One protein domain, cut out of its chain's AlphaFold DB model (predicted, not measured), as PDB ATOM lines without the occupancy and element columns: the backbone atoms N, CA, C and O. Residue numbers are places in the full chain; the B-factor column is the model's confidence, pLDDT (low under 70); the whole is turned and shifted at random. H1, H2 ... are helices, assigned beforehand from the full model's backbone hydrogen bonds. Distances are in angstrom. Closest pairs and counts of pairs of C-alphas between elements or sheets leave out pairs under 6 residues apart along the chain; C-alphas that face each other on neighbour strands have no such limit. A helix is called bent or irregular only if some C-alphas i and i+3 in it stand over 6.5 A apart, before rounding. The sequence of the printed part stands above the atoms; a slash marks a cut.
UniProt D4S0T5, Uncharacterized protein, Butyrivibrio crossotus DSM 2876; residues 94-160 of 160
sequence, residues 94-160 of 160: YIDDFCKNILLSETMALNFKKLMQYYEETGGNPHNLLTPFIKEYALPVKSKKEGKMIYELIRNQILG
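What this domain is: This is residues 94 to 160 of the 160 residues of an uncharacterized protein of Butyrivibrio crossotus DSM 2876 (UniProt D4S0T5). H2 and H3 make a V that meets near the turn of residues 122 to 125 and spreads apart from there, with the short helix H1 set over one side of the V and the long helix H4 over the other side. The V is loosely filled: H2 touches H1 and H4, while H3 comes close to both without clearly touching them. The printed part has 67 residues with four named helices, in the order H1, H2, H3, H4, and no named strand, and its class is all helix. It is compact, with a radius of gyration of the C-alphas of 10.9 A, and rounded, spanning 32 by 25 by 23 A.

Where its parts are: Find C-alpha 94 at (-29.217, 118.744, -18.106); from there H1 runs through residues 94 to 101, 10.5 A from first to last C-alpha. Go on to C-alpha 106 at (-38.165, 129.391, -9.595), where H2 begins; it holds residues 106 to 121 and is 22.7 A long. Next look at residues 126 to 136, which are H3, 16.2 A long. H3 is irregular, but only just: C-alphas 129 and 132 are 6.9 A apart. Last comes H4, residues 144 to 159, 21.9 A long, ending at C-alpha 159 at (-17.669, 134.323, -9.420).

How they stand to each other: Begin with H1 and H2, a helical hairpin: they touch, H2 with residues 109 to 116 alone, and their closest C-alphas, those of Cys 99 and Ala 109, are 5.8 A apart. They run opposite ways at a shallow tilt of 31 degrees. H2 and H3 touch only at the corner by their link, and only just, with 3 pairs of C-alphas within 8 A; the closest are those of Met 116 and Pro 126, at 6.2 A. Their lines stand at a steep tilt of 54 degrees, opposite ways. H1 and H3 are close but not clearly touching, the closest C-alphas being those of Ile 95 and Pro 126, 7.9 A apart. Look then at Tyr 119 and Ile 158, the closest C-alphas of H2 and H4 at 6.9 A: these helices only just touch, with 3 pairs within 8 A, and run the same way at a shallow tilt of 25 degrees. H3 and H4 are close but not clearly touching, at 7.7 A between the C-alphas of Phe 133 and Ile 150. H1 and H4 are only just apart, at 8.3 A. In H1, H2 and H4 every O i to N i+4 pair is within hydrogen-bond range; in H3, 5 of 7 are.

The domain as a whole: The two C-alphas farthest apart are those of Gly 123 and Lys 142, at 31.9 A. The printed part has no cut and ends at Gly 160, the chain's last residue. The links H1 to H2 and H2 to H3 are tight, and H3 to H4 is short. The mean pLDDT of the printed part is 89.6, and no printed residue is under 70.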
ATOM      1  N   TYR A  94     -30.070 119.146 -19.227       87.12
ATOM      2  CA  TYR A  94     -29.217 118.744 -18.106       87.12
ATOM      3  C   TYR A  94     -29.213 119.759 -16.949       87.12
ATOM      4  O   TYR A  94     -29.309 119.368 -15.785       87.12
ATOM      5  N   ILE A  95     -29.124 121.061 -17.248       91.06
ATOM      6  CA  ILE A  95     -29.132 122.124 -16.229       91.06
ATOM      7  C   ILE A  95     -30.506 122.201 -15.557       91.06
ATOM      8  O   ILE A  95     -30.595 122.407 -14.345       91.06
ATOM      9  N   ASP A  96     -31.576 121.995 -16.324       90.31
ATOM     10  CA  ASP A  96     -32.940 121.992 -15.799       90.31
ATOM     11  C   ASP A  96     -33.172 120.839 -14.828       90.31
ATOM     12  O   ASP A  96     -33.742 121.035 -13.751       90.31
ATOM     13  N   ASP A  97     -32.690 119.650 -15.174       90.88
ATOM     14  CA  ASP A  97     -32.801 118.484 -14.306       90.88
ATOM     15  C   ASP A  97     -31.922 118.618 -13.063       90.88
ATOM     16  O   ASP A  97     -32.367 118.279 -11.964       90.88
ATOM     17  N   PHE A  98     -30.728 119.206 -13.183       93.81
ATOM     18  CA  PHE A  98     -29.916 119.544 -12.016       93.81
ATOM     19  C   PHE A  98     -30.664 120.501 -11.074       93.81
ATOM     20  O   PHE A  98     -30.804 120.192  -9.891       93.81
ATOM     21  N   CYS A  99     -31.223 121.605 -11.591       92.69
ATOM     22  CA  CYS A  99     -31.999 122.574 -10.803       92.69
ATOM     23  C   CYS A  99     -33.159 121.922 -10.035       92.69
ATOM     24  O   CYS A  99     -33.382 122.242  -8.863       92.69
ATOM     25  N   LYS A 100     -33.892 121.001 -10.679       91.31
ATOM     26  CA  LYS A 100     -34.977 120.240 -10.035       91.31
ATOM     27  C   LYS A 100     -34.440 119.343  -8.925       91.31
ATOM     28  O   LYS A 100     -35.005 119.316  -7.835       91.31
ATOM     29  N   ASN A 101     -33.335 118.649  -9.182       94.06
ATOM     30  CA  ASN A 101     -32.730 117.707  -8.246       94.06
ATOM     31  C   ASN A 101     -32.144 118.376  -6.996       94.06
ATOM     32  O   ASN A 101     -32.113 117.760  -5.932       94.06
ATOM     33  N   ILE A 102     -31.721 119.638  -7.090       95.00
ATOM     34  CA  ILE A 102     -31.320 120.432  -5.921       95.00
ATOM     35  C   ILE A 102     -32.472 121.261  -5.323       95.00
ATOM     36  O   ILE A 102     -32.250 122.005  -4.379       95.00
ATOM     37  N   LEU A 103     -33.712 121.128  -5.808       92.31
ATOM     38  CA  LEU A 103     -34.910 121.781  -5.249       92.31
ATOM     39  C   LEU A 103     -34.839 123.325  -5.164       92.31
ATOM     40  O   LEU A 103     -35.301 123.920  -4.184       92.31
ATOM     41  N   LEU A 104     -34.286 124.001  -6.176       90.00
ATOM     42  CA  LEU A 104     -34.271 125.473  -6.205       90.00
ATOM     43  C   LEU A 104     -35.681 126.073  -6.351       90.00
ATOM     44  O   LEU A 104     -36.571 125.484  -6.963       90.00
ATOM     45  N   SER A 105     -35.890 127.278  -5.802       87.56
ATOM     46  CA  SER A 105     -37.070 128.088  -6.145       87.56
ATOM     47  C   SER A 105     -36.998 128.540  -7.604       87.56
ATOM     48  O   SER A 105     -35.915 128.582  -8.178       87.56
ATOM     49  N   GLU A 106     -38.125 128.935  -8.196       85.38
ATOM     50  CA  GLU A 106     -38.165 129.391  -9.595       85.38
ATOM     51  C   GLU A 106     -37.170 130.527  -9.868       85.38
ATOM     52  O   GLU A 106     -36.378 130.449 -10.806       85.38
ATOM     53  N   THR A 107     -37.131 131.539  -8.996       82.62
ATOM     54  CA  THR A 107     -36.189 132.660  -9.108       82.62
ATOM     55  C   THR A 107     -34.732 132.205  -8.997       82.62
ATOM     56  O   THR A 107     -33.884 132.654  -9.763       82.62
ATOM     57  N   MET A 108     -34.420 131.290  -8.073       85.69
ATOM     58  CA  MET A 108     -33.054 130.780  -7.919       85.69
ATOM     59  C   MET A 108     -32.642 129.880  -9.081       85.69
ATOM     60  O   MET A 108     -31.507 129.970  -9.529       85.69
ATOM     61  N   ALA A 109     -33.550 129.049  -9.593       88.75
ATOM     62  CA  ALA A 109     -33.306 128.224 -10.769       88.75
ATOM     63  C   ALA A 109     -33.043 129.100 -12.002       88.75
ATOM     64  O   ALA A 109     -32.120 128.825 -12.760       88.75
ATOM     65  N   LEU A 110     -33.792 130.194 -12.175       84.81
ATOM     66  CA  LEU A 110     -33.531 131.162 -13.241       84.81
ATOM     67  C   LEU A 110     -32.131 131.781 -13.113       84.81
ATOM     68  O   LEU A 110     -31.384 131.812 -14.090       84.81
ATOM     69  N   ASN A 111     -31.751 132.223 -11.912       83.81
ATOM     70  CA  ASN A 111     -30.418 132.774 -11.658       83.81
ATOM     71  C   ASN A 111     -29.309 131.731 -11.867       83.81
ATOM     72  O   ASN A 111     -28.268 132.047 -12.435       83.81
ATOM     73  N   PHE A 112     -29.547 130.477 -11.480       89.81
ATOM     74  CA  PHE A 112     -28.628 129.368 -11.719       89.81
ATOM     75  C   PHE A 112     -28.403 129.132 -13.214       89.81
ATOM     76  O   PHE A 112     -27.266 129.002 -13.656       89.81
ATOM     77  N   LYS A 113     -29.473 129.118 -14.017       88.81
ATOM     78  CA  LYS A 113     -29.378 128.943 -15.474       88.81
ATOM     79  C   LYS A 113     -28.566 130.059 -16.125       88.81
ATOM     80  O   LYS A 113     -27.696 129.773 -16.942       88.81
ATOM     81  N   LYS A 114     -28.802 131.308 -15.717       85.44
ATOM     82  CA  LYS A 114     -28.009 132.464 -16.157       85.44
ATOM     83  C   LYS A 114     -26.527 132.320 -15.797       85.44
ATOM     84  O   LYS A 114     -25.666 132.545 -16.641       85.44
ATOM     85  N   LEU A 115     -26.235 131.862 -14.579       88.44
ATOM     86  CA  LEU A 115     -24.872 131.588 -14.124       88.44
ATOM     87  C   LEU A 115     -24.190 130.494 -14.954       88.44
ATOM     88  O   LEU A 115     -23.026 130.642 -15.313       88.44
ATOM     89  N   MET A 116     -24.908 129.420 -15.292       91.38
ATOM     90  CA  MET A 116     -24.375 128.361 -16.156       91.38
ATOM     91  C   MET A 116     -24.136 128.845 -17.585       91.38
ATOM     92  O   MET A 116     -23.111 128.495 -18.162       91.38
ATOM     93  N   GLN A 117     -25.035 129.670 -18.133       86.12
ATOM     94  CA  GLN A 117     -24.837 130.284 -19.446       86.12
ATOM     95  C   GLN A 117     -23.564 131.137 -19.457       86.12
ATOM     96  O   GLN A 117     -22.723 130.978 -20.336       86.12
ATOM     97  N   TYR A 118     -23.386 131.995 -18.450       85.56
ATOM     98  CA  TYR A 118     -22.172 132.794 -18.298       85.56
ATOM     99  C   TYR A 118     -20.907 131.927 -18.188       85.56
ATOM    100  O   TYR A 118     -19.899 132.198 -18.845       85.56
ATOM    101  N   TYR A 119     -20.956 130.863 -17.383       88.25
ATOM    102  CA  TYR A 119     -19.830 129.946 -17.232       88.25
ATOM    103  C   TYR A 119     -19.460 129.276 -18.562       88.25
ATOM    104  O   TYR A 119     -18.284 129.167 -18.887       88.25
ATOM    105  N   GLU A 120     -20.447 128.883 -19.368       87.50
ATOM    106  CA  GLU A 120     -20.217 128.318 -20.700       87.50
ATOM    107  C   GLU A 120     -19.634 129.351 -21.681       87.50
ATOM    108  O   GLU A 120     -18.663 129.068 -22.383       87.50
ATOM    109  N   GLU A 121     -20.164 130.578 -21.693       82.94
ATOM    110  CA  GLU A 121     -19.688 131.672 -22.557       82.94
ATOM    111  C   GLU A 121     -18.251 132.112 -22.240       82.94
ATOM    112  O   GLU A 121     -17.543 132.602 -23.119       82.94
ATOM    113  N   THR A 122     -17.800 131.892 -21.006       83.56
ATOM    114  CA  THR A 122     -16.419 132.150 -20.568       83.56
ATOM    115  C   THR A 122     -15.482 130.952 -20.762       83.56
ATOM    116  O   THR A 122     -14.325 130.997 -20.349       83.56
ATOM    117  N   GLY A 123     -15.946 129.897 -21.443       85.06
ATOM    118  CA  GLY A 123     -15.158 128.712 -21.797       85.06
ATOM    119  C   GLY A 123     -15.239 127.565 -20.786       85.06
ATOM    120  O   GLY A 123     -14.570 126.544 -20.956       85.06
ATOM    121  N   GLY A 124     -16.052 127.708 -19.740       89.75
ATOM    122  CA  GLY A 124     -16.354 126.653 -18.785       89.75
ATOM    123  C   GLY A 124     -17.232 125.546 -19.376       89.75
ATOM    124  O   GLY A 124     -17.897 125.707 -20.396       89.75
ATOM    125  N   ASN A 125     -17.254 124.390 -18.711       91.44
ATOM    126  CA  ASN A 125     -18.118 123.270 -19.084       91.44
ATOM    127  C   ASN A 125     -19.063 122.926 -17.917       91.44
ATOM    128  O   ASN A 125     -18.616 122.300 -16.947       91.44
ATOM    129  N   PRO A 126     -20.360 123.298 -17.989       91.88
ATOM    130  CA  PRO A 126     -21.320 123.034 -16.918       91.88
ATOM    131  C   PRO A 126     -21.413 121.556 -16.516       91.88
ATOM    132  O   PRO A 126     -21.587 121.244 -15.342       91.88
ATOM    133  N   HIS A 127     -21.254 120.615 -17.450       90.38
ATOM    134  CA  HIS A 127     -21.302 119.192 -17.114       90.38
ATOM    135  C   HIS A 127     -20.145 118.789 -16.190       90.38
ATOM    136  O   HIS A 127     -20.370 118.154 -15.156       90.38
ATOM    137  N   ASN A 128     -18.926 119.226 -16.514       92.50
ATOM    138  CA  ASN A 128     -17.743 118.960 -15.697       92.50
ATOM    139  C   ASN A 128     -17.831 119.637 -14.326       92.50
ATOM    140  O   ASN A 128     -17.467 119.017 -13.328       92.50
ATOM    141  N   LEU A 129     -18.350 120.869 -14.268       94.31
ATOM    142  CA  LEU A 129     -18.521 121.608 -13.016       94.31
ATOM    143  C   LEU A 129     -19.537 120.941 -12.081       94.31
ATOM    144  O   LEU A 129     -19.304 120.854 -10.881       94.31
ATOM    145  N   LEU A 130     -20.666 120.469 -12.619       93.88
ATOM    146  CA  LEU A 130     -21.780 119.969 -11.806       93.88
ATOM    147  C   LEU A 130     -21.639 118.493 -11.413       93.88
ATOM    148  O   LEU A 130     -22.177 118.077 -10.388       93.88
ATOM    149  N   THR A 131     -20.893 117.694 -12.183       90.75
ATOM    150  CA  THR A 131     -20.715 116.250 -11.931       90.75
ATOM    151  C   THR A 131     -20.207 115.912 -10.516       90.75
ATOM    152  O   THR A 131     -20.746 114.977  -9.913       90.75
ATOM    153  N   PRO A 132     -19.217 116.624  -9.937       92.19
ATOM    154  CA  PRO A 132     -18.783 116.395  -8.558       92.19
ATOM    155  C   PRO A 132     -19.915 116.557  -7.536       92.19
ATOM    156  O   PRO A 132     -20.083 115.692  -6.679       92.19
ATOM    157  N   PHE A 133     -20.752 117.586  -7.684       91.75
ATOM    158  CA  PHE A 133     -21.867 117.861  -6.772       91.75
ATOM    159  C   PHE A 133     -22.948 116.777  -6.823       91.75
ATOM    160  O   PHE A 133     -23.536 116.447  -5.794       91.75
ATOM    161  N   ILE A 134     -23.181 116.176  -7.996       86.50
ATOM    162  CA  ILE A 134     -24.107 115.040  -8.130       86.50
ATOM    163  C   ILE A 134     -23.639 113.865  -7.262       86.50
ATOM    164  O   ILE A 134     -24.451 113.231  -6.587       86.50
ATOM    165  N   LYS A 135     -22.328 113.587  -7.274       85.50
ATOM    166  CA  LYS A 135     -21.723 112.481  -6.522       85.50
ATOM    167  C   LYS A 135     -21.666 112.767  -5.025       85.50
ATOM    168  O   LYS A 135     -21.981 111.885  -4.237       85.50
ATOM    169  N   GLU A 136     -21.266 113.978  -4.647       91.62
ATOM    170  CA  GLU A 136     -21.075 114.372  -3.249       91.62
ATOM    171  C   GLU A 136     -22.397 114.448  -2.476       91.62
ATOM    172  O   GLU A 136     -22.496 113.921  -1.371       91.62
ATOM    173  N   TYR A 137     -23.430 115.056  -3.068       88.94
ATOM    174  CA  TYR A 137     -24.694 115.336  -2.379       88.94
ATOM    175  C   TYR A 137     -25.796 114.302  -2.627       88.94
ATOM    176  O   TYR A 137     -26.908 114.487  -2.136       88.94
ATOM    177  N   ALA A 138     -25.501 113.226  -3.367       83.62
ATOM    178  CA  ALA A 138     -26.424 112.122  -3.649       83.62
ATOM    179  C   ALA A 138     -27.827 112.606  -4.067       83.62
ATOM    180  O   ALA A 138     -28.829 112.325  -3.408       83.62
ATOM    181  N   LEU A 139     -27.879 113.377  -5.156       85.62
ATOM    182  CA  LEU A 139     -29.110 113.999  -5.641       85.62
ATOM    183  C   LEU A 139     -30.236 112.972  -5.926       85.62
ATOM    184  O   LEU A 139     -29.939 111.871  -6.396       85.62
ATOM    185  N   PRO A 140     -31.525 113.329  -5.725       91.06
ATOM    186  CA  PRO A 140     -32.024 114.648  -5.330       91.06
ATOM    187  C   PRO A 140     -31.851 114.945  -3.832       91.06
ATOM    188  O   PRO A 140     -31.990 114.062  -2.985       91.06
ATOM    189  N   VAL A 141     -31.594 116.212  -3.498       92.12
ATOM    190  CA  VAL A 141     -31.518 116.663  -2.096       92.12
ATOM    191  C   VAL A 141     -32.892 116.650  -1.429       92.12
ATOM    192  O   VAL A 141     -33.928 116.648  -2.097       92.12
ATOM    193  N   LYS A 142     -32.926 116.673  -0.093       91.44
ATOM    194  CA  LYS A 142     -34.177 116.524   0.669       91.44
ATOM    195  C   LYS A 142     -34.825 117.855   1.028       91.44
ATOM    196  O   LYS A 142     -35.984 117.880   1.439       91.44
ATOM    197  N   SER A 143     -34.095 118.964   0.910       93.00
ATOM    198  CA  SER A 143     -34.607 120.277   1.296       93.00
ATOM    199  C   SER A 143     -34.127 121.411   0.395       93.00
ATOM    200  O   SER A 143     -32.995 121.427  -0.085       93.00
ATOM    201  N   LYS A 144     -34.962 122.450   0.264       90.88
ATOM    202  CA  LYS A 144     -34.585 123.708  -0.405       90.88
ATOM    203  C   LYS A 144     -33.385 124.398   0.261       90.88
ATOM    204  O   LYS A 144     -32.675 125.159  -0.390       90.88
ATOM    205  N   LYS A 145     -33.157 124.152   1.560       92.88
ATOM    206  CA  LYS A 145     -32.018 124.703   2.310       92.88
ATOM    207  C   LYS A 145     -30.695 124.106   1.824       92.88
ATOM    208  O   LYS A 145     -29.763 124.860   1.570       92.88
ATOM    209  N   GLU A 146     -30.639 122.784   1.660       93.25
ATOM    210  CA  GLU A 146     -29.493 122.094   1.046       93.25
ATOM    211  C   GLU A 146     -29.290 122.564  -0.396       93.25
ATOM    212  O   GLU A 146     -28.178 122.913  -0.779       93.25
ATOM    213  N   GLY A 147     -30.381 122.688  -1.156       93.81
ATOM    214  CA  GLY A 147     -30.364 123.243  -2.508       93.81
ATOM    215  C   GLY A 147     -29.708 124.612  -2.618       93.81
ATOM    216  O   GLY A 147     -28.810 124.822  -3.433       93.81
ATOM    217  N   LYS A 148     -30.127 125.545  -1.754       92.88
ATOM    218  CA  LYS A 148     -29.535 126.884  -1.681       92.88
ATOM    219  C   LYS A 148     -28.048 126.828  -1.343       92.88
ATOM    220  O   LYS A 148     -27.279 127.547  -1.964       92.88
ATOM    221  N   MET A 149     -27.641 125.982  -0.398       94.31
ATOM    222  CA  MET A 149     -26.229 125.828  -0.044       94.31
ATOM    223  C   MET A 149     -25.392 125.373  -1.249       94.31
ATOM    224  O   MET A 149     -24.367 125.986  -1.530       94.31
ATOM    225  N   ILE A 150     -25.850 124.360  -1.992       94.88
ATOM    226  CA  ILE A 150     -25.161 123.862  -3.195       94.88
ATOM    227  C   ILE A 150     -25.055 124.961  -4.260       94.88
ATOM    228  O   ILE A 150     -23.987 125.158  -4.836       94.88
ATOM    229  N   TYR A 151     -26.136 125.711  -4.493       93.50
ATOM    230  CA  TYR A 151     -26.108 126.853  -5.410       93.50
ATOM    231  C   TYR A 151     -25.056 127.894  -5.017       93.50
ATOM    232  O   TYR A 151     -24.273 128.296  -5.873       93.50
ATOM    233  N   GLU A 152     -25.012 128.314  -3.750       91.62
ATOM    234  CA  GLU A 152     -24.042 129.319  -3.300       91.62
ATOM    235  C   GLU A 152     -22.596 128.808  -3.414       91.62
ATOM    236  O   GLU A 152     -21.710 129.572  -3.789       91.62
ATOM    237  N   LEU A 153     -22.349 127.513  -3.174       93.56
ATOM    238  CA  LEU A 153     -21.028 126.907  -3.381       93.56
ATOM    239  C   LEU A 153     -20.590 126.988  -4.849       93.56
ATOM    240  O   LEU A 153     -19.483 127.439  -5.134       93.56
ATOM    241  N   ILE A 154     -21.467 126.603  -5.779       94.00
ATOM    242  CA  ILE A 154     -21.194 126.664  -7.224       94.00
ATOM    243  C   ILE A 154     -21.006 128.117  -7.676       94.00
ATOM    244  O   ILE A 154     -20.080 128.430  -8.421       94.00
ATOM    245  N   ARG A 155     -21.868 129.022  -7.203       91.19
ATOM    246  CA  ARG A 155     -21.788 130.453  -7.497       91.19
ATOM    247  C   ARG A 155     -20.453 131.044  -7.065       91.19
ATOM    248  O   ARG A 155     -19.840 131.756  -7.852       91.19
ATOM    249  N   ASN A 156     -19.987 130.708  -5.867       89.00
ATOM    250  CA  ASN A 156     -18.695 131.170  -5.374       89.00
ATOM    251  C   ASN A 156     -17.520 130.563  -6.153       89.00
ATOM    252  O   ASN A 156     -16.530 131.250  -6.339       89.00
ATOM    253  N   GLN A 157     -17.626 129.330  -6.667       91.00
ATOM    254  CA  GLN A 157     -16.587 128.756  -7.538       91.00
ATOM    255  C   GLN A 157     -16.472 129.456  -8.901       91.00
ATOM    256  O   GLN A 157     -15.400 129.436  -9.497       91.00
ATOM    257  N   ILE A 158     -17.565 130.029  -9.416       89.06
ATOM    258  CA  ILE A 158     -17.573 130.720 -10.716       89.06
ATOM    259  C   ILE A 158     -17.211 132.200 -10.573       89.06
ATOM    260  O   ILE A 158     -16.493 132.743 -11.410       89.06
ATOM    261  N   LEU A 159     -17.776 132.871  -9.566       84.56
ATOM    262  CA  LEU A 159     -17.669 134.323  -9.420       84.56
ATOM    263  C   LEU A 159     -16.538 134.764  -8.488       84.56
ATOM    264  O   LEU A 159     -16.085 135.896  -8.639       84.56
ATOM    265  N   GLY A 160     -16.155 133.923  -7.523       74.75
ATOM    266  CA  GLY A 160     -15.125 134.224  -6.524       74.75
ATOM    267  C   GLY A 160     -13.698 134.023  -7.007       74.75
ATOM    268  O   GLY A 160     -13.491 133.714  -8.204       74.75
TER     269      GLY A 160